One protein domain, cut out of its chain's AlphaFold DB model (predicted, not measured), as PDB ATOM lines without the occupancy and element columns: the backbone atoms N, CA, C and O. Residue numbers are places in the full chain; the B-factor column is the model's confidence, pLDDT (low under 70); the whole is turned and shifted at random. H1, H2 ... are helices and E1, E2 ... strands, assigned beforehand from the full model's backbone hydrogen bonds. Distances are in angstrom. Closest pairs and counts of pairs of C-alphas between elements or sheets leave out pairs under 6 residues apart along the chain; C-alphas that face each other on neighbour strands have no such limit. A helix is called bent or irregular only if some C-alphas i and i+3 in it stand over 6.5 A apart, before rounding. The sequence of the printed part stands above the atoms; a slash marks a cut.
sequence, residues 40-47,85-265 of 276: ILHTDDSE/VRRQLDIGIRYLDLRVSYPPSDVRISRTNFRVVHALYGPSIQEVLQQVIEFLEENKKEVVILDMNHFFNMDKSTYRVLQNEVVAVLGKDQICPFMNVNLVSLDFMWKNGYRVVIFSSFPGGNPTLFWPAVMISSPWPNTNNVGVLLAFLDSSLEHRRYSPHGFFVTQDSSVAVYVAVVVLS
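Overview. This is residues 40 to 47 and 85 to 265 of the 276 residues of an uncharacterized protein of Angiostrongylus costaricensis (UniProt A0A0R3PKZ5). The model has two lobes: a larger one in which a strongly twisted sheet of five strands curls round helix H2, with H1 and H3 beside H2, and a smaller one in which H5 packs on the two-stranded hairpin E6 and E7. The stretch of residues 201 to 225, which bears no named element, leads from the one lobe to the other, and H4 sits away from the other helices. The printed part has 189 residues with five named helices and seven named strands, in the order H1 E1 E2 E3 H2 E4 H3 H4 E5 H5 E6 E7. The larger sheet is mixed, in the order E3 E2 E1 E4 E5; the smaller is antiparallel, and the class is mixed, helices and strands. The whole is compact, with a radius of gyration of the C-alphas of 16.6 A and spans of 46 by 41 by 34 A.

Along the chain. The printed part begins with residues 40 to 47, and after the cut comes H1, residues 85 to 90, with C-alpha 85 at (156.415, 200.513, 182.419). E1 is residues 95 to 101, 19.1 A long, followed by E2, residues 115 to 118, and E3, residues 120 to 124. H2, residues 125 to 138, is 20.3 A long. E4, residues 144 to 152, is the longest strand, 23.1 A from C-alpha 144 at (160.844, 197.938, 192.629) to C-alpha 152. H3, residues 156 to 170, is 21.0 A long; H4 is residues 186 to 191 and E5 residues 196 to 200. H5, residues 226 to 242, is 24.8 A long; it is irregular, with C-alphas 238 and 241 7.1 A apart, and has a kink of 25 degrees near residue 236. E6 is residues 247 to 250 and E7 residues 261 to 264, ending with C-alpha 264 at (159.514, 203.195, 204.799).

Arrangement. In the larger sheet E1, E2 and E3 form a meander, each strand the antiparallel neighbour of the one before. N 117 and O 99 are 2.8 A apart, and N 122 and O 116 are 2.8 A apart. E4 is parallel to E1, with N 98 and O 147 at 2.7 A, and parallel to the edge strand E5, with N 146 and O 197 at 2.8 A. E4, H3, H4 and E5 make a strand-helix-strand unit, two parallel neighbour strands with helices between, its crossover right-handed. E3, H2 and E4 make a split one, with E2 and E1 between its strands, also right-handed. H2 is on one face of this sheet, which gives two layers, while H1 only grazes the sheet with residues 85 to 89. H1 and H2 touch, the C-alphas of Arg 86 and Gln 131 being closest at 5.3 A, at a shallow tilt of 20 degrees, the same way. H3 touches H2 with residues 165 to 170 alone, closest at the C-alphas of Leu 170 and Ile 133, 6.6 A, at a shallow tilt of 26 degrees, the same way. H4 touches no helix. E6 and E7 are an antiparallel hairpin, with N 263 and O 248 at 2.9 A. The closest C-alphas of H5 and E6 are those of Arg 240 and Phe 248, 6.4 A. Residues 211 to 212 pair in parallel with residues 199 to 200 of E5, and residues 216 to 217 with residues 247 to 248 of E6. Every O i to N i+4 pair is within hydrogen-bond range in H1, H2, H3 and H4, and 11 of 13 are in H5.

Size, cuts and confidence. The two C-alphas farthest apart, those of Asp 106 and Glu 238, are 48.4 A apart. Residues 48 to 84 are not printed, and C-alphas 47 and 85 are 14.3 A apart across this cut. The long links are E1 to E2, H3 to H4 and E5 to H5. The mean pLDDT of the printed part is 79.6; 39 residues are under 70, among them residues 40 to 47, 239 to 246 and 250 to 265.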
ATOM      1  N   ILE A  40     160.816 209.103 195.762       39.78
ATOM      2  CA  ILE A  40     160.028 210.204 195.197       39.78
ATOM      3  C   ILE A  40     159.683 209.814 193.772       39.78
ATOM      4  O   ILE A  40     160.583 209.671 192.944       39.78
ATOM      5  N   LEU A  41     158.397 209.621 193.497       38.88
ATOM      6  CA  LEU A  41     157.938 209.178 192.190       38.88
ATOM      7  C   LEU A  41     156.992 210.207 191.597       38.88
ATOM      8  O   LEU A  41     156.126 210.739 192.288       38.88
ATOM      9  N   HIS A  42     157.181 210.463 190.309       34.72
ATOM     10  CA  HIS A  42     156.343 211.343 189.517       34.72
ATOM     11  C   HIS A  42     155.683 210.487 188.439       34.72
ATOM     12  O   HIS A  42     156.354 210.131 187.470       34.72
ATOM     13  N   THR A  43     154.415 210.115 188.607       35.38
ATOM     14  CA  THR A  43     153.634 209.515 187.520       35.38
ATOM     15  C   THR A  43     152.822 210.638 186.867       35.38
ATOM     16  O   THR A  43     152.073 211.376 187.511       35.38
ATOM     17  N   ASP A  44     153.112 210.884 185.590       30.98
ATOM     18  CA  ASP A  44     152.367 211.841 184.774       30.98
ATOM     19  C   ASP A  44     151.104 211.137 184.268       30.98
ATOM     20  O   ASP A  44     151.134 210.425 183.262       30.98
ATOM     21  N   ASP A  45     150.012 211.316 185.005       43.06
ATOM     22  CA  ASP A  45     148.715 210.684 184.735       43.06
ATOM     23  C   ASP A  45     147.803 211.600 183.895       43.06
ATOM     24  O   ASP A  45     146.608 211.345 183.732       43.06
ATOM     25  N   SER A  46     148.358 212.664 183.296       36.78
ATOM     26  CA  SER A  46     147.633 213.591 182.411       36.78
ATOM     27  C   SER A  46     147.009 212.926 181.175       36.78
ATOM     28  O   SER A  46     146.054 213.457 180.595       36.78
ATOM     29  N   GLU A  47     147.486 211.733 180.811       37.19
ATOM     30  CA  GLU A  47     147.030 210.971 179.649       37.19
ATOM     31  C   GLU A  47     146.299 209.654 180.009       37.19
ATOM     32  O   GLU A  47     145.700 209.034 179.125       37.19
ATOM     33  N   VAL A  85     155.910 200.746 181.050       81.25
ATOM     34  CA  VAL A  85     156.415 200.513 182.419       81.25
ATOM     35  C   VAL A  85     157.923 200.728 182.456       81.25
ATOM     36  O   VAL A  85     158.441 201.359 183.371       81.25
ATOM     37  N   ARG A  86     158.627 200.301 181.405       82.94
ATOM     38  CA  ARG A  86     160.058 200.542 181.275       82.94
ATOM     39  C   ARG A  86     160.415 202.029 181.316       82.94
ATOM     40  O   ARG A  86     161.291 202.413 182.083       82.94
ATOM     41  N   ARG A  87     159.713 202.871 180.551       77.06
ATOM     42  CA  ARG A  87     159.963 204.317 180.537       77.06
ATOM     43  C   ARG A  87     159.717 204.949 181.904       77.06
ATOM     44  O   ARG A  87     160.511 205.786 182.319       77.06
ATOM     45  N   GLN A  88     158.653 204.536 182.590       72.31
ATOM     46  CA  GLN A  88     158.352 204.991 183.946       72.31
ATOM     47  C   GLN A  88     159.513 204.679 184.904       72.31
ATOM     48  O   GLN A  88     159.989 205.551 185.636       72.31
ATOM     49  N   LEU A  89     160.035 203.453 184.845       77.69
ATOM     50  CA  LEU A  89     161.205 203.055 185.623       77.69
ATOM     51  C   LEU A  89     162.450 203.878 185.229       77.69
ATOM     52  O   LEU A  89     163.157 204.379 186.103       77.69
ATOM     53  N   ASP A  90     162.697 204.112 183.941       78.25
ATOM     54  CA  ASP A  90     163.857 204.895 183.489       78.25
ATOM     55  C   ASP A  90     163.830 206.358 183.984       78.25
ATOM     56  O   ASP A  90     164.888 206.948 184.201       78.25
ATOM     57  N   ILE A  91     162.645 206.944 184.215       71.81
ATOM     58  CA  ILE A  91     162.500 208.313 184.754       71.81
ATOM     59  C   ILE A  91     162.460 208.381 186.290       71.81
ATOM     60  O   ILE A  91     162.288 209.462 186.849       71.81
ATOM     61  N   GLY A  92     162.646 207.250 186.978       67.12
ATOM     62  CA  GLY A  92     162.799 207.202 188.435       67.12
ATOM     63  C   GLY A  92     161.635 206.581 189.205       67.12
ATOM     64  O   GLY A  92     161.757 206.430 190.417       67.12
ATOM     65  N   ILE A  93     160.548 206.156 188.547       72.06
ATOM     66  CA  ILE A  93     159.424 205.472 189.212       72.06
ATOM     67  C   ILE A  93     159.880 204.107 189.739       72.06
ATOM     68  O   ILE A  93     160.576 203.365 189.052       72.06
ATOM     69  N   ARG A  94     159.515 203.765 190.977       81.50
ATOM     70  CA  ARG A  94     159.878 202.497 191.645       81.50
ATOM     71  C   ARG A  94     158.722 201.831 192.375       81.50
ATOM     72  O   ARG A  94     158.912 200.749 192.906       81.50
ATOM     73  N   TYR A  95     157.549 202.448 192.401       81.00
ATOM     74  CA  TYR A  95     156.311 201.881 192.917       81.00
ATOM     75  C   TYR A  95     155.310 201.865 191.772       81.00
ATOM     76  O   TYR A  95     155.097 202.893 191.133       81.00
ATOM     77  N   LEU A  96     154.752 200.692 191.503       82.81
ATOM     78  CA  LEU A  96     153.755 200.479 190.466       82.81
ATOM     79  C   LEU A  96     152.451 200.053 191.144       82.81
ATOM     80  O   LEU A  96     152.401 198.964 191.720       82.81
ATOM     81  N   ASP A  97     151.417 200.895 191.069       82.94
ATOM     82  CA  ASP A  97     150.053 200.531 191.473       82.94
ATOM     83  C   ASP A  97     149.414 199.695 190.356       82.94
ATOM     84  O   ASP A  97     149.208 200.151 189.229       82.94
ATOM     85  N   LEU A  98     149.150 198.426 190.650       84.38
ATOM     86  CA  LEU A  98     148.633 197.442 189.717       84.38
ATOM     87  C   LEU A  98     147.203 197.056 190.086       84.38
ATOM     88  O   LEU A  98     146.914 196.418 191.100       84.38
ATOM     89  N   ARG A  99     146.298 197.333 189.155       87.31
ATOM     90  CA  ARG A  99     144.938 196.799 189.157       87.31
ATOM     91  C   ARG A  99     144.885 195.614 188.209       87.31
ATOM     92  O   ARG A  99     145.088 195.782 187.011       87.31
ATOM     93  N   VAL A 100     144.631 194.414 188.721       91.25
ATOM     94  CA  VAL A 100     144.757 193.172 187.954       91.25
ATOM     95  C   VAL A 100     143.393 192.539 187.722       91.25
ATOM     96  O   VAL A 100     142.624 192.306 188.649       91.25
ATOM     97  N   SER A 101     143.092 192.194 186.477       92.88
ATOM     98  CA  SER A 101     141.886 191.464 186.100       92.88
ATOM     99  C   SER A 101     142.228 190.097 185.531       92.88
ATOM    100  O   SER A 101     143.221 189.926 184.821       92.88
ATOM    101  N   TYR A 102     141.345 189.132 185.776       96.25
ATOM    102  CA  TYR A 102     141.286 187.882 185.026       96.25
ATOM    103  C   TYR A 102     140.114 187.949 184.036       96.25
ATOM    104  O   TYR A 102     138.962 187.816 184.452       96.25
ATOM    105  N   PRO A 103     140.365 188.230 182.743       93.31
ATOM    106  CA  PRO A 103     139.298 188.454 181.774       93.31
ATOM    107  C   PRO A 103     138.366 187.236 181.634       93.31
ATOM    108  O   PRO A 103     138.826 186.103 181.813       93.31
ATOM    109  N   PRO A 104     137.079 187.429 181.292       92.69
ATOM    110  CA  PRO A 104     136.141 186.348 180.983       92.69
ATOM    111  C   PRO A 104     136.633 185.398 179.876       92.69
ATOM    112  O   PRO A 104     137.439 185.767 179.028       92.69
ATOM    113  N   SER A 105     136.174 184.143 179.880       91.06
ATOM    114  CA  SER A 105     136.715 183.085 179.007       91.06
ATOM    115  C   SER A 105     136.520 183.307 177.505       91.06
ATOM    116  O   SER A 105     137.264 182.735 176.722       91.06
ATOM    117  N   ASP A 106     135.518 184.087 177.112       90.00
ATOM    118  CA  ASP A 106     135.207 184.440 175.723       90.00
ATOM    119  C   ASP A 106     136.174 185.479 175.133       90.00
ATOM    120  O   ASP A 106     136.377 185.505 173.922       90.00
ATOM    121  N   VAL A 107     136.812 186.293 175.980       88.19
ATOM    122  CA  VAL A 107     137.828 187.284 175.572       88.19
ATOM    123  C   VAL A 107     139.257 186.873 175.944       88.19
ATOM    124  O   VAL A 107     140.229 187.456 175.461       88.19
ATOM    125  N   ARG A 108     139.411 185.881 176.824       90.12
ATOM    126  CA  ARG A 108     140.697 185.486 177.400       90.12
ATOM    127  C   ARG A 108     141.437 184.472 176.522       90.12
ATOM    128  O   ARG A 108     140.928 183.395 176.232       90.12
ATOM    129  N   ILE A 109     142.696 184.774 176.201       88.69
ATOM    130  CA  ILE A 109     143.532 183.963 175.292       88.69
ATOM    131  C   ILE A 109     144.076 182.686 175.970       88.69
ATOM    132  O   ILE A 109     144.264 181.660 175.321       88.69
ATOM    133  N   SER A 110     144.327 182.718 177.283       92.69
ATOM    134  CA  SER A 110     144.850 181.577 178.053       92.69
ATOM    135  C   SER A 110     144.459 181.666 179.534       92.69
ATOM    136  O   SER A 110     143.989 182.698 180.005       92.69
ATOM    137  N   ARG A 111     144.694 180.608 180.323       91.69
ATOM    138  CA  ARG A 111     144.490 180.640 181.791       91.69
ATOM    139  C   ARG A 111     145.451 181.573 182.540       91.69
ATOM    140  O   ARG A 111     145.230 181.833 183.714       91.69
ATOM    141  N   THR A 112     146.487 182.065 181.870       93.19
ATOM    142  CA  THR A 112     147.510 182.961 182.426       93.19
ATOM    143  C   THR A 112     147.405 184.376 181.855       93.19
ATOM    144  O   THR A 112     148.244 185.227 182.134       93.19
ATOM    145  N   ASN A 113     146.356 184.666 181.074       92.44
ATOM    146  CA  ASN A 113     146.135 185.976 180.470       92.44
ATOM    147  C   ASN A 113     145.547 186.978 181.479       92.44
ATOM    148  O   ASN A 113     144.442 187.484 181.304       92.44
ATOM    149  N   PHE A 114     146.289 187.248 182.549       95.25
ATOM    150  CA  PHE A 114     146.001 188.328 183.487       95.25
ATOM    151  C   PHE A 114     146.335 189.670 182.849       95.25
ATOM    152  O   PHE A 114     147.366 189.805 182.189       95.25
ATOM    153  N   ARG A 115     145.467 190.658 183.048       87.94
ATOM    154  CA  ARG A 115     145.587 191.991 182.451       87.94
ATOM    155  C   ARG A 115     145.668 193.046 183.536       87.94
ATOM    156  O   ARG A 115     144.907 192.971 184.498       87.94
ATOM    157  N   VAL A 116     146.536 194.034 183.352       84.88
ATOM    158  CA  VAL A 116     146.401 195.296 184.082       84.88
ATOM    159  C   VAL A 116     145.171 196.026 183.548       84.88
ATOM    160  O   VAL A 116     144.866 195.925 182.357       84.88
ATOM    161  N   VAL A 117     144.427 196.704 184.418       75.50
ATOM    162  CA  VAL A 117     143.206 197.419 184.039       75.50
ATOM    163  C   VAL A 117     143.183 198.853 184.534       75.50
ATOM    164  O   VAL A 117     143.411 199.132 185.704       75.50
ATOM    165  N   HIS A 118     142.779 199.744 183.640       66.31
ATOM    166  CA  HIS A 118     142.380 201.102 183.973       66.31
ATOM    167  C   HIS A 118     141.196 201.467 183.080       66.31
ATOM    168  O   HIS A 118     141.373 201.791 181.909       66.31
ATOM    169  N   ALA A 119     139.979 201.302 183.606       66.38
ATOM    170  CA  ALA A 119     138.709 201.300 182.868       66.38
ATOM    171  C   ALA A 119     138.588 200.220 181.761       66.38
ATOM    172  O   ALA A 119     137.559 199.548 181.705       66.38
ATOM    173  N   LEU A 120     139.619 199.987 180.939       72.62
ATOM    174  CA  LEU A 120     139.747 198.897 179.966       72.62
ATOM    175  C   LEU A 120     140.943 197.972 180.273       72.62
ATOM    176  O   LEU A 120     141.765 198.245 181.149       72.62
ATOM    177  N   TYR A 121     141.040 196.869 179.519       80.38
ATOM    178  CA  TYR A 121     142.193 195.965 179.536       80.38
ATOM    179  C   TYR A 121     143.426 196.607 178.896       80.38
ATOM    180  O   TYR A 121     143.411 196.963 177.718       80.38
ATOM    181  N   GLY A 122     144.503 196.676 179.669       82.69
ATOM    182  CA  GLY A 122     145.826 197.085 179.225       82.69
ATOM    183  C   GLY A 122     146.757 195.899 178.931       82.69
ATOM    184  O   GLY A 122     146.304 194.800 178.556       82.69
ATOM    185  N   PRO A 123     148.076 196.105 179.094       84.19
ATOM    186  CA  PRO A 123     149.076 195.054 178.951       84.19
ATOM    187  C   PRO A 123     148.801 193.856 179.863       84.19
ATOM    188  O   PRO A 123     148.139 193.947 180.904       84.19
ATOM    189  N   SER A 124     149.309 192.700 179.461       91.25
ATOM    190  CA  SER A 124     149.337 191.529 180.325       91.25
ATOM    191  C   SER A 124     150.285 191.734 181.504       91.25
ATOM    192  O   SER A 124     151.267 192.471 181.421       91.25
ATOM    193  N   ILE A 125     150.022 191.032 182.607       92.62
ATOM    194  CA  ILE A 125     150.938 191.024 183.755       92.62
ATOM    195  C   ILE A 125     152.327 190.528 183.346       92.62
ATOM    196  O   ILE A 125     153.321 191.076 183.803       92.62
ATOM    197  N   GLN A 126     152.412 189.555 182.437       93.88
ATOM    198  CA  GLN A 126     153.694 189.065 181.927       93.88
ATOM    199  C   GLN A 126     154.491 190.178 181.224       93.88
ATOM    200  O   GLN A 126     155.664 190.356 181.529       93.88
ATOM    201  N   GLU A 127     153.856 190.977 180.358       89.94
ATOM    202  CA  GLU A 127     154.509 192.112 179.680       89.94
ATOM    203  C   GLU A 127     154.989 193.193 180.659       89.94
ATOM    204  O   GLU A 127     156.039 193.801 180.444       89.94
ATOM    205  N   VAL A 128     154.240 193.441 181.738       88.81
ATOM    206  CA  VAL A 128     154.636 194.389 182.794       88.81
ATOM    207  C   VAL A 128     155.841 193.868 183.573       88.81
ATOM    208  O   VAL A 128     156.832 194.579 183.727       88.81
ATOM    209  N   LEU A 129     155.784 192.620 184.041       95.69
ATOM    210  CA  LEU A 129     156.860 192.012 184.829       95.69
ATOM    211  C   LEU A 129     158.147 191.840 184.016       95.69
ATOM    212  O   LEU A 129     159.233 192.011 184.563       95.69
ATOM    213  N   GLN A 130     158.032 191.557 182.718       95.69
ATOM    214  CA  GLN A 130     159.179 191.463 181.819       95.69
ATOM    215  C   GLN A 130     159.936 192.798 181.736       95.69
ATOM    216  O   GLN A 130     161.153 192.825 181.901       95.69
ATOM    217  N   GLN A 131     159.218 193.918 181.598       92.50
ATOM    218  CA  GLN A 131     159.829 195.254 181.609       92.50
ATOM    219  C   GLN A 131     160.491 195.595 182.952       92.50
ATOM    220  O   GLN A 131     161.531 196.253 182.978       92.50
ATOM    221  N   VAL A 132     159.908 195.144 184.071       92.50
ATOM    222  CA  VAL A 132     160.510 195.292 185.406       92.50
ATOM    223  C   VAL A 132     161.821 194.510 185.501       92.50
ATOM    224  O   VAL A 132     162.805 195.039 186.013       92.50
ATOM    225  N   ILE A 133     161.863 193.276 184.994       96.50
ATOM    226  CA  ILE A 133     163.077 192.453 185.023       96.50
ATOM    227  C   ILE A 133     164.174 193.048 184.150       96.50
ATOM    228  O   ILE A 133     165.285 193.218 184.639       96.50
ATOM    229  N   GLU A 134     163.859 193.458 182.922       95.50
ATOM    230  CA  GLU A 134     164.819 194.134 182.037       95.50
ATOM    231  C   GLU A 134     165.429 195.369 182.716       95.50
ATOM    232  O   GLU A 134     166.644 195.573 182.714       95.50
ATOM    233  N   PHE A 135     164.593 196.164 183.388       91.38
ATOM    234  CA  PHE A 135     165.056 197.312 184.154       91.38
ATOM    235  C   PHE A 135     165.988 196.920 185.316       91.38
ATOM    236  O   PHE A 135     167.048 197.527 185.493       91.38
ATOM    237  N   LEU A 136     165.630 195.906 186.110       93.81
ATOM    238  CA  LEU A 136     166.441 195.437 187.244       93.81
ATOM    239  C   LEU A 136     167.753 194.774 186.798       93.81
ATOM    240  O   LEU A 136     168.763 194.846 187.509       93.81
ATOM    241  N   GLU A 137     167.751 194.148 185.621       95.25
ATOM    242  CA  GLU A 137     168.930 193.566 184.994       95.25
ATOM    243  C   GLU A 137     169.933 194.637 184.569       95.25
ATOM    244  O   GLU A 137     171.132 194.458 184.793       95.25
ATOM    245  N   GLU A 138     169.480 195.760 184.027       94.31
ATOM    246  CA  GLU A 138     170.362 196.872 183.664       94.31
ATOM    247  C   GLU A 138     170.812 197.685 184.885       94.31
ATOM    248  O   GLU A 138     171.943 198.168 184.939       94.31
ATOM    249  N   ASN A 139     169.968 197.778 185.916       88.56
ATOM    250  CA  ASN A 139     170.193 198.664 187.051       88.56
ATOM    251  C   ASN A 139     170.389 197.871 188.345       88.56
ATOM    252  O   ASN A 139     169.480 197.726 189.156       88.56
ATOM    253  N   LYS A 140     171.604 197.360 188.587       88.62
ATOM    254  CA  LYS A 140     171.911 196.366 189.642       88.62
ATOM    255  C   LYS A 140     171.742 196.819 191.106       88.62
ATOM    256  O   LYS A 140     171.991 195.998 191.986       88.62
ATOM    257  N   LYS A 141     171.323 198.047 191.404       84.19
ATOM    258  CA  LYS A 141     171.043 198.507 192.782       84.19
ATOM    259  C   LYS A 141     169.600 198.950 193.014       84.19
ATOM    260  O   LYS A 141     169.229 199.250 194.141       84.19
ATOM    261  N   GLU A 142     168.764 198.903 191.989       85.31
ATOM    262  CA  GLU A 142     167.382 199.362 192.078       85.31
ATOM    263  C   GLU A 142     166.465 198.326 192.727       85.31
ATOM    264  O   GLU A 142     166.627 197.122 192.532       85.31
ATOM    265  N   VAL A 143     165.476 198.787 193.480       85.50
ATOM    266  CA  VAL A 143     164.413 197.946 194.038       85.50
ATOM    267  C   VAL A 143     163.084 198.481 193.524       85.50
ATOM    268  O   VAL A 143     162.888 199.693 193.498       85.50
ATOM    269  N   VAL A 144     162.188 197.586 193.109       87.44
ATOM    270  CA  VAL A 144     160.844 197.938 192.629       87.44
ATOM    271  C   VAL A 144     159.791 197.387 193.589       87.44
ATOM    272  O   VAL A 144     159.875 196.252 194.054       87.44
ATOM    273  N   ILE A 145     158.786 198.199 193.886       89.00
ATOM    274  CA  ILE A 145     157.613 197.846 194.669       89.00
ATOM    275  C   ILE A 145     156.444 197.668 193.702       89.00
ATOM    276  O   ILE A 145     156.108 198.575 192.945       89.00
ATOM    277  N   LEU A 146     155.831 196.490 193.722       92.31
ATOM    278  CA  LEU A 146     154.618 196.186 192.972       92.31
ATOM    279  C   LEU A 146     153.454 196.138 193.953       92.31
ATOM    280  O   LEU A 146     153.432 195.275 194.827       92.31
ATOM    281  N   ASP A 147     152.486 197.030 193.819       89.00
ATOM    282  CA  ASP A 147     151.294 197.028 194.657       89.00
ATOM    283  C   ASP A 147     150.101 196.506 193.869       89.00
ATOM    284  O   ASP A 147     149.491 197.225 193.088       89.00
ATOM    285  N   MET A 148     149.771 195.224 194.036       90.69
ATOM    286  CA  MET A 148     148.565 194.643 193.448       90.69
ATOM    287  C   MET A 148     147.354 195.030 194.296       90.69
ATOM    288  O   MET A 148     146.839 194.246 195.101       90.69
ATOM    289  N   ASN A 149     146.938 196.277 194.118       82.62
ATOM    290  CA  ASN A 149     145.987 196.963 194.974       82.62
ATOM    291  C   ASN A 149     144.535 196.546 194.682       82.62
ATOM    292  O   ASN A 149     143.704 196.492 195.587       82.62
ATOM    293  N   HIS A 150     144.206 196.174 193.441       85.38
ATOM    294  CA  HIS A 150     142.849 195.744 193.075       85.38
ATOM    295  C   HIS A 150     142.844 194.463 192.245       85.38
ATOM    296  O   HIS A 150     143.648 194.307 191.328       85.38
ATOM    297  N   PHE A 151     141.876 193.582 192.520       92.44
ATOM    298  CA  PHE A 151     141.656 192.345 191.772       92.44
ATOM    299  C   PHE A 151     140.232 192.272 191.226       92.44
ATOM    300  O   PHE A 151     139.265 192.460 191.963       92.44
ATOM    301  N   PHE A 152     140.099 191.922 189.948       91.62
ATOM    302  CA  PHE A 152     138.813 191.766 189.272       91.62
ATOM    303  C   PHE A 152     138.662 190.361 188.696       91.62
ATOM    304  O   PHE A 152     139.577 189.830 188.060       91.62
ATOM    305  N   ASN A 153     137.483 189.770 188.900       92.50
ATOM    306  CA  ASN A 153     137.093 188.472 188.342       92.50
ATOM    307  C   ASN A 153     138.031 187.310 188.729       92.50
ATOM    308  O   ASN A 153     138.195 186.360 187.966       92.50
ATOM    309  N   MET A 154     138.627 187.363 189.923       91.88
ATOM    310  CA  MET A 154     139.498 186.306 190.440       91.88
ATOM    311  C   MET A 154     138.905 185.639 191.672       91.88
ATOM    312  O   MET A 154     138.494 186.304 192.619       91.88
ATOM    313  N   ASP A 155     138.942 184.311 191.679       93.75
ATOM    314  CA  ASP A 155     138.788 183.514 192.887       93.75
ATOM    315  C   ASP A 155     140.162 183.092 193.439       93.75
ATOM    316  O   ASP A 155     141.216 183.387 192.870       93.75
ATOM    317  N   LYS A 156     140.164 182.362 194.559       94.56
ATOM    318  CA  LYS A 156     141.401 181.904 195.211       94.56
ATOM    319  C   LYS A 156     142.247 180.987 194.318       94.56
ATOM    320  O   LYS A 156     143.473 180.984 194.429       94.56
ATOM    321  N   SER A 157     141.610 180.201 193.449       94.00
ATOM    322  CA  SER A 157     142.313 179.286 192.545       94.00
ATOM    323  C   SER A 157     143.041 180.057 191.442       94.00
ATOM    324  O   SER A 157     144.222 179.830 191.194       94.00
ATOM    325  N   THR A 158     142.359 181.044 190.873       95.25
ATOM    326  CA  THR A 158     142.849 181.964 189.853       95.25
ATOM    327  C   THR A 158     143.967 182.841 190.405       95.25
ATOM    328  O   THR A 158     145.009 182.983 189.773       95.25
ATOM    329  N   TYR A 159     143.799 183.358 191.623       95.56
ATOM    330  CA  TYR A 159     144.832 184.132 192.302       95.56
ATOM    331  C   TYR A 159     146.109 183.310 192.530       95.56
ATOM    332  O   TYR A 159     147.208 183.804 192.303       95.56
ATOM    333  N   ARG A 160     145.997 182.023 192.884       94.94
ATOM    334  CA  ARG A 160     147.172 181.141 192.982       94.94
ATOM    335  C   ARG A 160     147.887 180.977 191.637       94.94
ATOM    336  O   ARG A 160     149.112 180.917 191.617       94.94
ATOM    337  N   VAL A 161     147.148 180.915 190.526       96.12
ATOM    338  CA  VAL A 161     147.756 180.899 189.184       96.12
ATOM    339  C   VAL A 161     148.508 182.206 188.933       96.12
ATOM    340  O   VAL A 161     149.666 182.145 188.540       96.12
ATOM    341  N   LEU A 162     147.918 183.364 189.247       96.62
ATOM    342  CA  LEU A 162     148.605 184.657 189.147       96.62
ATOM    343  C   LEU A 162     149.898 184.687 189.975       96.62
ATOM    344  O   LEU A 162     150.936 185.089 189.463       96.62
ATOM    345  N   GLN A 163     149.862 184.225 191.229       96.19
ATOM    346  CA  GLN A 163     151.061 184.168 192.073       96.19
ATOM    347  C   GLN A 163     152.162 183.311 191.442       96.19
ATOM    348  O   GLN A 163     153.325 183.706 191.454       96.19
ATOM    349  N   ASN A 164     151.800 182.159 190.871       95.94
ATOM    350  CA  ASN A 164     152.757 181.291 190.192       95.94
ATOM    351  C   ASN A 164     153.365 181.971 188.960       95.94
ATOM    352  O   ASN A 164     154.576 181.894 188.788       95.94
ATOM    353  N   GLU A 165     152.560 182.664 188.149       96.38
ATOM    354  CA  GLU A 165     153.054 183.413 186.983       96.38
ATOM    355  C   GLU A 165     154.030 184.516 187.395       96.38
ATOM    356  O   GLU A 165     155.111 184.642 186.826       96.38
ATOM    357  N   VAL A 166     153.689 185.283 188.430       97.19
ATOM    358  CA  VAL A 166     154.539 186.369 188.933       97.19
ATOM    359  C   VAL A 166     155.878 185.833 189.437       97.19
ATOM    360  O   VAL A 166     156.928 186.365 189.089       97.19
ATOM    361  N   VAL A 167     155.853 184.753 190.224       97.12
ATOM    362  CA  VAL A 167     157.069 184.109 190.743       97.12
ATOM    363  C   VAL A 167     157.892 183.474 189.619       97.12
ATOM    364  O   VAL A 167     159.119 183.508 189.684       97.12
ATOM    365  N   ALA A 168     157.241 182.912 188.598       96.62
ATOM    366  CA  ALA A 168     157.917 182.315 187.450       96.62
ATOM    367  C   ALA A 168     158.667 183.360 186.614       96.62
ATOM    368  O   ALA A 168     159.783 183.083 186.185       96.62
ATOM    369  N   VAL A 169     158.084 184.549 186.415       96.50
ATOM    370  CA  VAL A 169     158.720 185.631 185.647       96.50
ATOM    371  C   VAL A 169     159.798 186.343 186.463       96.50
ATOM    372  O   VAL A 169     160.907 186.524 185.975       96.50
ATOM    373  N   LEU A 170     159.502 186.740 187.706       96.69
ATOM    374  CA  LEU A 170     160.447 187.526 188.512       96.69
ATOM    375  C   LEU A 170     161.599 186.693 189.092       96.69
ATOM    376  O   LEU A 170     162.667 187.223 189.398       96.69
ATOM    377  N   GLY A 171     161.374 185.394 189.279       96.50
ATOM    378  CA  GLY A 171     162.258 184.523 190.040       96.50
ATOM    379  C   GLY A 171     162.043 184.684 191.547       96.50
ATOM    380  O   GLY A 171     162.133 185.774 192.110       96.50
ATOM    381  N   LYS A 172     161.785 183.562 192.226       96.38
ATOM    382  CA  LYS A 172     161.494 183.526 193.669       96.38
ATOM    383  C   LYS A 172     162.552 184.239 194.518       96.38
ATOM    384  O   LYS A 172     162.188 184.924 195.467       96.38
ATOM    385  N   ASP A 173     163.826 184.090 194.169       96.19
ATOM    386  CA  ASP A 173     164.944 184.611 194.962       96.19
ATOM    387  C   ASP A 173     165.113 186.134 194.837       96.19
ATOM    388  O   ASP A 173     165.756 186.747 195.682       96.19
ATOM    389  N   GLN A 174     164.499 186.765 193.827       96.69
ATOM    390  CA  GLN A 174     164.477 188.225 193.703       96.69
ATOM    391  C   GLN A 174     163.347 188.875 194.514       96.69
ATOM    392  O   GLN A 174     163.365 190.089 194.723       96.69
ATOM    393  N   ILE A 175     162.359 188.104 194.972       98.00
ATOM    394  CA  ILE A 175     161.199 188.629 195.695       98.00
ATOM    395  C   ILE A 175     161.492 188.619 197.195       98.00
ATOM    396  O   ILE A 175     161.773 187.571 197.776       98.00
ATOM    397  N   CYS A 176     161.378 189.780 197.839       95.19
ATOM    398  CA  CYS A 176     161.493 189.891 199.286       95.19
ATOM    399  C   CYS A 176     160.308 189.183 199.965       95.19
ATOM    400  O   CYS A 176     159.159 189.598 199.769       95.19
ATOM    401  N   PRO A 177     160.550 188.134 200.771       95.81
ATOM    402  CA  PRO A 177     159.480 187.450 201.478       95.81
ATOM    403  C   PRO A 177     158.843 188.367 202.524       95.81
ATOM    404  O   PRO A 177     159.482 189.278 203.049       95.81
ATOM    405  N   PHE A 178     157.583 188.100 202.858       92.94
ATOM    406  CA  PHE A 178     156.906 188.795 203.942       92.94
ATOM    407  C   PHE A 178     157.653 188.561 205.256       92.94
ATOM    408  O   PHE A 178     157.858 187.424 205.685       92.94
ATOM    409  N   MET A 179     158.067 189.655 205.888       89.19
ATOM    410  CA  MET A 179     158.859 189.630 207.108       89.19
ATOM    411  C   MET A 179     158.618 190.884 207.949       89.19
ATOM    412  O   MET A 179     157.831 191.759 207.593       89.19
ATOM    413  N   ASN A 180     159.301 190.970 209.091       84.75
ATOM    414  CA  ASN A 180     159.265 192.171 209.914       84.75
ATOM    415  C   ASN A 180     159.826 193.364 209.123       84.75
ATOM    416  O   ASN A 180     161.004 193.374 208.772       84.75
ATOM    417  N   VAL A 181     158.978 194.365 208.883       79.62
ATOM    418  CA  VAL A 181     159.306 195.556 208.090       79.62
ATOM    419  C   VAL A 181     160.508 196.333 208.626       79.62
ATOM    420  O   VAL A 181     161.282 196.857 207.836       79.62
ATOM    421  N   ASN A 182     160.751 196.319 209.941       75.75
ATOM    422  CA  ASN A 182     161.897 197.009 210.546       75.75
ATOM    423  C   ASN A 182     163.256 196.414 210.133       75.75
ATOM    424  O   ASN A 182     164.292 197.018 210.391       75.75
ATOM    425  N   LEU A 183     163.270 195.216 209.540       79.44
ATOM    426  CA  LEU A 183     164.483 194.579 209.023       79.44
ATOM    427  C   LEU A 183     164.728 194.896 207.541       79.44
ATOM    428  O   LEU A 183     165.796 194.578 207.023       79.44
ATOM    429  N   VAL A 184     163.749 195.481 206.849       79.75
ATOM    430  CA  VAL A 184     163.819 195.720 205.408       79.75
ATOM    431  C   VAL A 184     164.471 197.075 205.143       79.75
ATOM    432  O   VAL A 184     163.819 198.111 205.179       79.75
ATOM    433  N   SER A 185     165.769 197.051 204.840       77.62
ATOM    434  CA  SER A 185     166.538 198.184 204.304       77.62
ATOM    435  C   SER A 185     167.078 197.868 202.903       77.62
ATOM    436  O   SER A 185     167.105 196.705 202.493       77.62
ATOM    437  N   LEU A 186     167.554 198.873 202.156       78.50
ATOM    438  CA  LEU A 186     168.203 198.634 200.855       78.50
ATOM    439  C   LEU A 186     169.437 197.735 200.985       78.50
ATOM    440  O   LEU A 186     169.611 196.815 200.187       78.50
ATOM    441  N   ASP A 187     170.266 197.953 202.008       80.50
ATOM    442  CA  ASP A 187     171.422 197.098 202.285       80.50
ATOM    443  C   ASP A 187     171.008 195.647 202.571       80.50
ATOM    444  O   ASP A 187     171.581 194.717 201.995       80.50
ATOM    445  N   PHE A 188     169.966 195.443 203.386       84.12
ATOM    446  CA  PHE A 188     169.406 194.116 203.631       84.12
ATOM    447  C   PHE A 188     168.925 193.463 202.328       84.12
ATOM    448  O   PHE A 188     169.290 192.321 202.040       84.12
ATOM    449  N   MET A 189     168.146 194.188 201.523       86.25
ATOM    450  CA  MET A 189     167.617 193.704 200.248       86.25
ATOM    451  C   MET A 189     168.752 193.272 199.314       86.25
ATOM    452  O   MET A 189     168.764 192.141 198.831       86.25
ATOM    453  N   TRP A 190     169.776 194.111 199.136       87.62
ATOM    454  CA  TRP A 190     170.913 193.801 198.269       87.62
ATOM    455  C   TRP A 190     171.761 192.635 198.769       87.62
ATOM    456  O   TRP A 190     172.172 191.807 197.956       87.62
ATOM    457  N   LYS A 191     172.025 192.547 200.079       91.31
ATOM    458  CA  LYS A 191     172.790 191.438 200.676       91.31
ATOM    459  C   LYS A 191     172.111 190.088 200.473       91.31
ATOM    460  O   LYS A 191     172.801 189.085 200.327       91.31
ATOM    461  N   ASN A 192     170.780 190.073 200.445       94.81
ATOM    462  CA  ASN A 192     169.985 188.860 200.265       94.81
ATOM    463  C   ASN A 192     169.540 188.629 198.811       94.81
ATOM    464  O   ASN A 192     168.838 187.662 198.541       94.81
ATOM    465  N   GLY A 193     169.938 189.494 197.870       94.94
ATOM    466  CA  GLY A 193     169.558 189.375 196.459       94.94
ATOM    467  C   GLY A 193     168.112 189.780 196.146       94.94
ATOM    468  O   GLY A 193     167.682 189.633 195.005       94.94
ATOM    469  N   TYR A 194     167.379 190.337 197.111       95.56
ATOM    470  CA  TYR A 194     166.011 190.806 196.919       95.56
ATOM    471  C   TYR A 194     165.980 192.129 196.157       95.56
ATOM    472  O   TYR A 194     166.681 193.083 196.496       95.56
ATOM    473  N   ARG A 195     165.130 192.188 195.133       94.88
ATOM    474  CA  ARG A 195     164.984 193.308 194.191       94.88
ATOM    475  C   ARG A 195     163.541 193.763 194.004       94.88
ATOM    476  O   ARG A 195     163.328 194.860 193.494       94.88
ATOM    477  N   VAL A 196     162.572 192.956 194.433       96.19
ATOM    478  CA  VAL A 196     161.146 193.260 194.306       96.19
ATOM    479  C   VAL A 196     160.433 193.058 195.640       96.19
ATOM    480  O   VAL A 196     160.631 192.039 196.300       96.19
ATOM    481  N   VAL A 197     159.576 194.003 196.025       93.62
ATOM    482  CA  VAL A 197     158.584 193.830 197.101       93.62
ATOM    483  C   VAL A 197     157.204 193.835 196.459       93.62
ATOM    484  O   VAL A 197     156.919 194.702 195.639       93.62
ATOM    485  N   ILE A 198     156.352 192.870 196.803       95.38
ATOM    486  CA  ILE A 198     155.018 192.747 196.206       95.38
ATOM    487  C   ILE A 198     153.973 192.854 197.301       95.38
ATOM    488  O   ILE A 198     153.947 191.999 198.183       95.38
ATOM    489  N   PHE A 199     153.094 193.846 197.220       93.06
ATOM    490  CA  PHE A 199     151.892 193.939 198.041       93.06
ATOM    491  C   PHE A 199     150.695 193.351 197.303       93.06
ATOM    492  O   PHE A 199     150.619 193.381 196.074       93.06
ATOM    493  N   SER A 200     149.765 192.773 198.058       94.50
ATOM    494  CA  SER A 200     148.519 192.244 197.518       94.50
ATOM    495  C   SER A 200     147.355 192.496 198.459       94.50
ATOM    496  O   SER A 200     147.399 192.147 199.645       94.50
ATOM    497  N   SER A 201     146.281 193.055 197.903       92.38
ATOM    498  CA  SER A 201     144.995 193.228 198.580       92.38
ATOM    499  C   SER A 201     144.086 191.995 198.509       92.38
ATOM    500  O   SER A 201     142.979 192.021 199.050       92.38
ATOM    501  N   PHE A 202     144.523 190.899 197.870       93.56
ATOM    502  CA  PHE A 202     143.666 189.732 197.678       93.56
ATOM    503  C   PHE A 202     143.298 189.084 199.030       93.56
ATOM    504  O   PHE A 202     144.188 188.655 199.777       93.56
ATOM    505  N   PRO A 203     142.000 188.951 199.359       86.19
ATOM    506  CA  PRO A 203     141.571 188.461 200.663       86.19
ATOM    507  C   PRO A 203     141.908 186.976 200.853       86.19
ATOM    508  O   PRO A 203     141.673 186.134 199.986       86.19
ATOM    509  N   GLY A 204     142.434 186.626 202.030       74.69
ATOM    510  CA  GLY A 204     142.720 185.231 202.389       74.69
ATOM    511  C   GLY A 204     143.930 184.613 201.674       74.69
ATOM    512  O   GLY A 204     144.030 183.380 201.590       74.69
ATOM    513  N   GLY A 205     144.837 185.448 201.154       69.94
ATOM    514  CA  GLY A 205     146.174 185.031 200.733       69.94
ATOM    515  C   GLY A 205     147.011 184.510 201.909       69.94
ATOM    516  O   GLY A 205     146.810 184.913 203.052       69.94
ATOM    517  N   ASN A 206     147.948 183.597 201.636       75.19
ATOM    518  CA  ASN A 206     148.957 183.185 202.615       75.19
ATOM    519  C   ASN A 206     150.219 184.044 202.408       75.19
ATOM    520  O   ASN A 206     150.878 183.877 201.371       75.19
ATOM    521  N   PRO A 207     150.544 184.971 203.329       78.69
ATOM    522  CA  PRO A 207     151.619 185.929 203.126       78.69
ATOM    523  C   PRO A 207     152.976 185.252 203.307       78.69
ATOM    524  O   PRO A 207     153.478 185.075 204.411       78.69
ATOM    525  N   THR A 208     153.552 184.838 202.182       89.56
ATOM    526  CA  THR A 208     154.897 184.246 202.103       89.56
ATOM    527  C   THR A 208     155.793 185.098 201.221       89.56
ATOM    528  O   THR A 208     156.755 185.666 201.711       89.56
ATOM    529  N   LEU A 209     155.452 185.241 199.939       94.69
ATOM    530  CA  LEU A 209     156.164 186.127 199.002       94.69
ATOM    531  C   LEU A 209     155.404 187.428 198.708       94.69
ATOM    532  O   LEU A 209     155.983 188.384 198.214       94.69
ATOM    533  N   PHE A 210     154.103 187.449 198.994       95.00
ATOM    534  CA  PHE A 210     153.217 188.578 198.728       95.00
ATOM    535  C   PHE A 210     152.827 189.169 200.075       95.00
ATOM    536  O   PHE A 210     152.208 188.493 200.900       95.00
ATOM    537  N   TRP A 211     153.238 190.408 200.296       93.69
ATOM    538  CA  TRP A 211     152.993 191.166 201.505       93.69
ATOM    539  C   TRP A 211     151.506 191.534 201.583       93.69
ATOM    540  O   TRP A 211     150.914 191.925 200.573       93.69
ATOM    541  N   PRO A 212     150.872 191.417 202.761       91.81
ATOM    542  CA  PRO A 212     149.503 191.880 202.943       91.81
ATOM    543  C   PRO A 212     149.373 193.376 202.639       91.81
ATOM    544  O   PRO A 212     150.190 194.154 203.124       91.81
ATOM    545  N   ALA A 213     148.315 193.800 201.941       88.19
ATOM    546  CA  ALA A 213     148.060 195.225 201.682       88.19
ATOM    547  C   ALA A 213     147.963 196.081 202.958       88.19
ATOM    548  O   ALA A 213     148.281 197.258 202.928       88.19
ATOM    549  N   VAL A 214     147.607 195.497 204.112       86.44
ATOM    550  CA  VAL A 214     147.626 196.230 205.391       86.44
ATOM    551  C   VAL A 214     149.019 196.766 205.746       86.44
ATOM    552  O   VAL A 214     149.107 197.751 206.466       86.44
ATOM    553  N   MET A 215     150.093 196.165 205.216       85.00
ATOM    554  CA  MET A 215     151.481 196.600 205.413       85.00
ATOM    555  C   MET A 215     151.841 197.875 204.638       85.00
ATOM    556  O   MET A 215     152.895 198.454 204.887       85.00
ATOM    557  N   ILE A 216     150.993 198.312 203.704       79.38
ATOM    558  CA  ILE A 216     151.200 199.518 202.910       79.38
ATOM    559  C   ILE A 216     149.988 200.437 203.042       79.38
ATOM    560  O   ILE A 216     148.899 200.182 202.536       79.38
ATOM    561  N   SER A 217     150.159 201.521 203.793       78.44
ATOM    562  CA  SER A 217     149.104 202.516 203.957       78.44
ATOM    563  C   SER A 217     149.100 203.441 202.749       78.44
ATOM    564  O   SER A 217     150.101 204.103 202.500       78.44
ATOM    565  N   SER A 218     147.983 203.489 202.024       75.38
ATOM    566  CA  SER A 218     147.822 204.332 200.838       75.38
ATOM    567  C   SER A 218     146.554 205.195 200.932       75.38
ATOM    568  O   SER A 218     145.541 204.897 200.295       75.38
ATOM    569  N   PRO A 219     146.530 206.204 201.824       73.44
ATOM    570  CA  PRO A 219     145.367 207.060 202.009       73.44
ATOM    571  C   PRO A 219     145.145 207.971 200.788       73.44
ATOM    572  O   PRO A 219     146.057 208.649 200.320       73.44
ATOM    573  N   TRP A 220     143.898 208.011 200.311       72.94
ATOM    574  CA  TRP A 220     143.473 208.782 199.140       72.94
ATOM    575  C   TRP A 220     142.409 209.825 199.526       72.94
ATOM    576  O   TRP A 220     141.384 209.448 200.103       72.94
ATOM    577  N   PRO A 221     142.603 211.127 199.224       67.38
ATOM    578  CA  PRO A 221     141.697 212.182 199.681       67.38
ATOM    579  C   PRO A 221     140.374 212.255 198.914       67.38
ATOM    580  O   PRO A 221     139.465 212.946 199.367       67.38
ATOM    581  N   ASN A 222     140.272 211.588 197.756       70.38
ATOM    582  CA  ASN A 222     139.095 211.607 196.882       70.38
ATOM    583  C   ASN A 222     138.542 213.028 196.650       70.38
ATOM    584  O   ASN A 222     137.376 213.326 196.919       70.38
ATOM    585  N   THR A 223     139.411 213.938 196.208       66.69
ATOM    586  CA  THR A 223     139.074 215.348 195.993       66.69
ATOM    587  C   THR A 223     139.747 215.873 194.735       66.69
ATOM    588  O   THR A 223     140.891 215.540 194.448       66.69
ATOM    589  N   ASN A 224     139.049 216.738 194.004       67.00
ATOM    590  CA  ASN A 224     139.604 217.493 192.880       67.00
ATOM    591  C   ASN A 224     140.000 218.930 193.276       67.00
ATOM    592  O   ASN A 224     140.380 219.731 192.422       67.00
ATOM    593  N   ASN A 225     139.894 219.280 194.563       75.88
ATOM    594  CA  ASN A 225     140.299 220.580 195.083       75.88
ATOM    595  C   ASN A 225     141.769 220.542 195.523       75.88
ATOM    596  O   ASN A 225     142.102 219.899 196.516       75.88
ATOM    597  N   VAL A 226     142.622 221.292 194.822       71.81
ATOM    598  CA  VAL A 226     144.076 221.352 195.065       71.81
ATOM    599  C   VAL A 226     144.414 221.784 196.495       71.81
ATOM    600  O   VAL A 226     145.316 221.226 197.103       71.81
ATOM    601  N   GLY A 227     143.680 222.736 197.076       73.00
ATOM    602  CA  GLY A 227     143.921 223.171 198.455       73.00
ATOM    603  C   GLY A 227     143.618 222.076 199.481       73.00
ATOM    604  O   GLY A 227     144.387 221.882 200.418       73.00
ATOM    605  N   VAL A 228     142.524 221.331 199.281       76.25
ATOM    606  CA  VAL A 228     142.154 220.186 200.135       76.25
ATOM    607  C   VAL A 228     143.161 219.050 199.980       76.25
ATOM    608  O   VAL A 228     143.562 218.447 200.971       76.25
ATOM    609  N   LEU A 229     143.592 218.787 198.751       70.38
ATOM    610  CA  LEU A 229     144.623 217.808 198.444       70.38
ATOM    611  C   LEU A 229     145.955 218.154 199.118       70.38
ATOM    612  O   LEU A 229     146.496 217.314 199.823       70.38
ATOM    613  N   LEU A 230     146.467 219.378 198.955       74.12
ATOM    614  CA  LEU A 230     147.731 219.795 199.571       74.12
ATOM    615  C   LEU A 230     147.667 219.684 201.099       74.12
ATOM    616  O   LEU A 230     148.565 219.109 201.707       74.12
ATOM    617  N   ALA A 231     146.569 220.137 201.712       80.06
ATOM    618  CA  ALA A 231     146.362 219.994 203.153       80.06
ATOM    619  C   ALA A 231     146.308 218.521 203.595       80.06
ATOM    620  O   ALA A 231     146.833 218.159 204.650       80.06
ATOM    621  N   PHE A 232     145.691 217.655 202.787       78.56
ATOM    622  CA  PHE A 232     145.678 216.220 203.038       78.56
ATOM    623  C   PHE A 232     147.067 215.600 202.900       78.56
ATOM    624  O   PHE A 232     147.420 214.767 203.729       78.56
ATOM    625  N   LEU A 233     147.850 215.983 201.889       74.25
ATOM    626  CA  LEU A 233     149.213 215.496 201.685       74.25
ATOM    627  C   LEU A 233     150.117 215.909 202.852       74.25
ATOM    628  O   LEU A 233     150.811 215.051 203.396       74.25
ATOM    629  N   ASP A 234     150.056 217.171 203.285       76.81
ATOM    630  CA  ASP A 234     150.784 217.671 204.459       76.81
ATOM    631  C   ASP A 234     150.425 216.860 205.712       76.81
ATOM    632  O   ASP A 234     151.297 216.295 206.379       76.81
ATOM    633  N   SER A 235     149.126 216.711 205.990       78.62
ATOM    634  CA  SER A 235     148.640 215.933 207.134       78.62
ATOM    635  C   SER A 235     149.066 214.463 207.045       78.62
ATOM    636  O   SER A 235     149.551 213.889 208.021       78.62
ATOM    637  N   SER A 236     148.920 213.843 205.877       73.62
ATOM    638  CA  SER A 236     149.334 212.465 205.590       73.62
ATOM    639  C   SER A 236     150.826 212.261 205.860       73.62
ATOM    640  O   SER A 236     151.217 211.306 206.537       73.62
ATOM    641  N   LEU A 237     151.671 213.195 205.420       70.94
ATOM    642  CA  LEU A 237     153.102 213.155 205.685       70.94
ATOM    643  C   LEU A 237     153.440 213.319 207.158       70.94
ATOM    644  O   LEU A 237     154.329 212.620 207.645       70.94
ATOM    645  N   GLU A 238     152.785 214.224 207.879       72.62
ATOM    646  CA  GLU A 238     153.013 214.385 209.316       72.62
ATOM    647  C   GLU A 238     152.666 213.105 210.083       72.62
ATOM    648  O   GLU A 238     153.441 212.664 210.939       72.62
ATOM    649  N   HIS A 239     151.554 212.465 209.712       69.19
ATOM    650  CA  HIS A 239     151.030 211.287 210.396       69.19
ATOM    651  C   HIS A 239     151.676 209.963 209.968       69.19
ATOM    652  O   HIS A 239     151.512 208.966 210.673       69.19
ATOM    653  N   ARG A 240     152.469 209.933 208.885       68.12
ATOM    654  CA  ARG A 240     153.113 208.707 208.364       68.12
ATOM    655  C   ARG A 240     153.891 207.913 209.421       68.12
ATOM    656  O   ARG A 240     153.918 206.692 209.378       68.12
ATOM    657  N   ARG A 241     154.490 208.612 210.393       60.31
ATOM    658  CA  ARG A 241     155.319 208.052 211.485       60.31
ATOM    659  C   ARG A 241     154.509 207.210 212.467       60.31
ATOM    660  O   ARG A 241     155.063 206.435 213.233       60.31
ATOM    661  N   TYR A 242     153.198 207.421 212.476       61.66
ATOM    662  CA  TYR A 242     152.248 206.680 213.287       61.66
ATOM    663  C   TYR A 242     151.592 205.548 212.497       61.66
ATOM    664  O   TYR A 242     150.756 204.851 213.064       61.66
ATOM    665  N   SER A 243     151.957 205.353 211.218       60.12
ATOM    666  CA  SER A 243     151.510 204.197 210.444       60.12
ATOM    667  C   SER A 243     152.037 202.932 211.126       60.12
ATOM    668  O   SER A 243     153.249 202.701 211.144       60.12
ATOM    669  N   PRO A 244     151.162 202.082 211.687       55.19
ATOM    670  CA  PRO A 244     151.587 200.917 212.460       55.19
ATOM    671  C   PRO A 244     152.146 199.786 211.578       55.19
ATOM    672  O   PRO A 244     152.439 198.698 212.075       55.19
ATOM    673  N   HIS A 245     152.260 200.016 210.268       61.75
ATOM    674  CA  HIS A 245     152.355 198.972 209.255       61.75
ATOM    675  C   HIS A 245     153.577 199.079 208.329       61.75
ATOM    676  O   HIS A 245     153.806 198.186 207.520       61.75
ATOM    677  N   GLY A 246     154.436 200.081 208.521       66.56
ATOM    678  CA  GLY A 246     155.776 200.116 207.933       66.56
ATOM    679  C   GLY A 246     155.878 200.803 206.573       66.56
ATOM    680  O   GLY A 246     156.681 201.715 206.461       66.56
ATOM    681  N   PHE A 247     155.080 200.460 205.555       74.75
ATOM    682  CA  PHE A 247     155.103 201.194 204.276       74.75
ATOM    683  C   PHE A 247     154.003 202.261 204.241       74.75
ATOM    684  O   PHE A 247     152.880 202.042 204.707       74.75
ATOM    685  N   PHE A 248     154.319 203.425 203.678       70.25
ATOM    686  CA  PHE A 248     153.379 204.531 203.522       70.25
ATOM    687  C   PHE A 248     153.491 205.133 202.129       70.25
ATOM    688  O   PHE A 248     154.598 205.452 201.708       70.25
ATOM    689  N   VAL A 249     152.356 205.308 201.458       71.06
ATOM    690  CA  VAL A 249     152.212 205.900 200.129       71.06
ATOM    691  C   VAL A 249     151.316 207.121 200.261       71.06
ATOM    692  O   VAL A 249     150.187 207.019 200.726       71.06
ATOM    693  N   THR A 250     151.796 208.289 199.853       65.00
ATOM    694  CA  THR A 250     150.882 209.414 199.596       65.00
ATOM    695  C   THR A 250     150.289 209.249 198.210       65.00
ATOM    696  O   THR A 250     151.023 208.891 197.301       65.00
ATOM    697  N   GLN A 251     148.986 209.463 198.041       60.38
ATOM    698  CA  GLN A 251     148.364 209.481 196.720       60.38
ATOM    699  C   GLN A 251     147.844 210.877 196.408       60.38
ATOM    700  O   GLN A 251     147.185 211.512 197.238       60.38
ATOM    701  N   ASP A 252     148.104 211.313 195.184       56.91
ATOM    702  CA  ASP A 252     147.513 212.494 194.577       56.91
ATOM    703  C   ASP A 252     146.709 212.047 193.359       56.91
ATOM    704  O   ASP A 252     147.180 211.231 192.578       56.91
ATOM    705  N   SER A 253     145.484 212.543 193.235       52.59
ATOM    706  CA  SER A 253     144.669 212.387 192.033       52.59
ATOM    707  C   SER A 253     143.971 213.713 191.722       52.59
ATOM    708  O   SER A 253     142.754 213.777 191.526       52.59
ATOM    709  N   SER A 254     144.706 214.816 191.786       45.16
ATOM    710  CA  SER A 254     144.276 216.037 191.124       45.16
ATOM    711  C   SER A 254     144.623 215.943 189.650       45.16
ATOM    712  O   SER A 254     145.622 215.342 189.264       45.16
ATOM    713  N   VAL A 255     143.728 216.501 188.835       40.06
ATOM    714  CA  VAL A 255     143.800 216.608 187.377       40.06
ATOM    715  C   VAL A 255     145.261 216.612 186.905       40.06
ATOM    716  O   VAL A 255     145.933 217.631 187.047       40.06
ATOM    717  N   ALA A 256     145.704 215.476 186.354       37.31
ATOM    718  CA  ALA A 256     146.971 215.260 185.651       37.31
ATOM    719  C   ALA A 256     148.266 214.884 186.414       37.31
ATOM    720  O   ALA A 256     149.264 214.686 185.726       37.31
ATOM    721  N   VAL A 257     148.315 214.709 187.743       34.75
ATOM    722  CA  VAL A 257     149.571 214.258 188.397       34.75
ATOM    723  C   VAL A 257     149.309 213.297 189.552       34.75
ATOM    724  O   VAL A 257     148.623 213.646 190.509       34.75
ATOM    725  N   TYR A 258     149.913 212.110 189.487       37.88
ATOM    726  CA  TYR A 258     149.970 211.186 190.611       37.88
ATOM    727  C   TYR A 258     151.380 211.239 191.206       37.88
ATOM    728  O   TYR A 258     152.401 211.016 190.554       37.88
ATOM    729  N   VAL A 259     151.452 211.591 192.485       41.16
ATOM    730  CA  VAL A 259     152.703 211.591 193.245       41.16
ATOM    731  C   VAL A 259     152.576 210.515 194.303       41.16
ATOM    732  O   VAL A 259     151.933 210.727 195.326       41.16
ATOM    733  N   ALA A 260     153.189 209.362 194.044       41.84
ATOM    734  CA  ALA A 260     153.331 208.294 195.021       41.84
ATOM    735  C   ALA A 260     154.660 208.456 195.760       41.84
ATOM    736  O   ALA A 260     155.716 208.108 195.229       41.84
ATOM    737  N   VAL A 261     154.635 208.982 196.988       45.88
ATOM    738  CA  VAL A 261     155.833 208.949 197.843       45.88
ATOM    739  C   VAL A 261     155.766 207.736 198.740       45.88
ATOM    740  O   VAL A 261     154.966 207.724 199.676       45.88
ATOM    741  N   VAL A 262     156.623 206.749 198.464       45.97
ATOM    742  CA  VAL A 262     156.813 205.613 199.365       45.97
ATOM    743  C   VAL A 262     157.867 205.981 200.394       45.97
ATOM    744  O   VAL A 262     159.032 206.196 200.053       45.97
ATOM    745  N   VAL A 263     157.451 206.057 201.654       44.62
ATOM    746  CA  VAL A 263     158.352 206.192 202.798       44.62
ATOM    747  C   VAL A 263     158.287 204.894 203.587       44.62
ATOM    748  O   VAL A 263     157.210 204.518 204.058       44.62
ATOM    749  N   LEU A 264     159.422 204.206 203.746       43.72
ATOM    750  CA  LEU A 264     159.514 203.195 204.799       43.72
ATOM    751  C   LEU A 264     159.512 203.933 206.130       43.72
ATOM    752  O   LEU A 264     160.392 204.739 206.402       43.72
ATOM    753  N   SER A 265     158.477 203.713 206.923       38.22
ATOM    754  CA  SER A 265     158.398 204.153 208.301       38.22
ATOM    755  C   SER A 265     159.211 203.191 209.145       38.22
ATOM    756  O   SER A 265     158.717 202.127 209.526       38.22
TER     757      SER A 265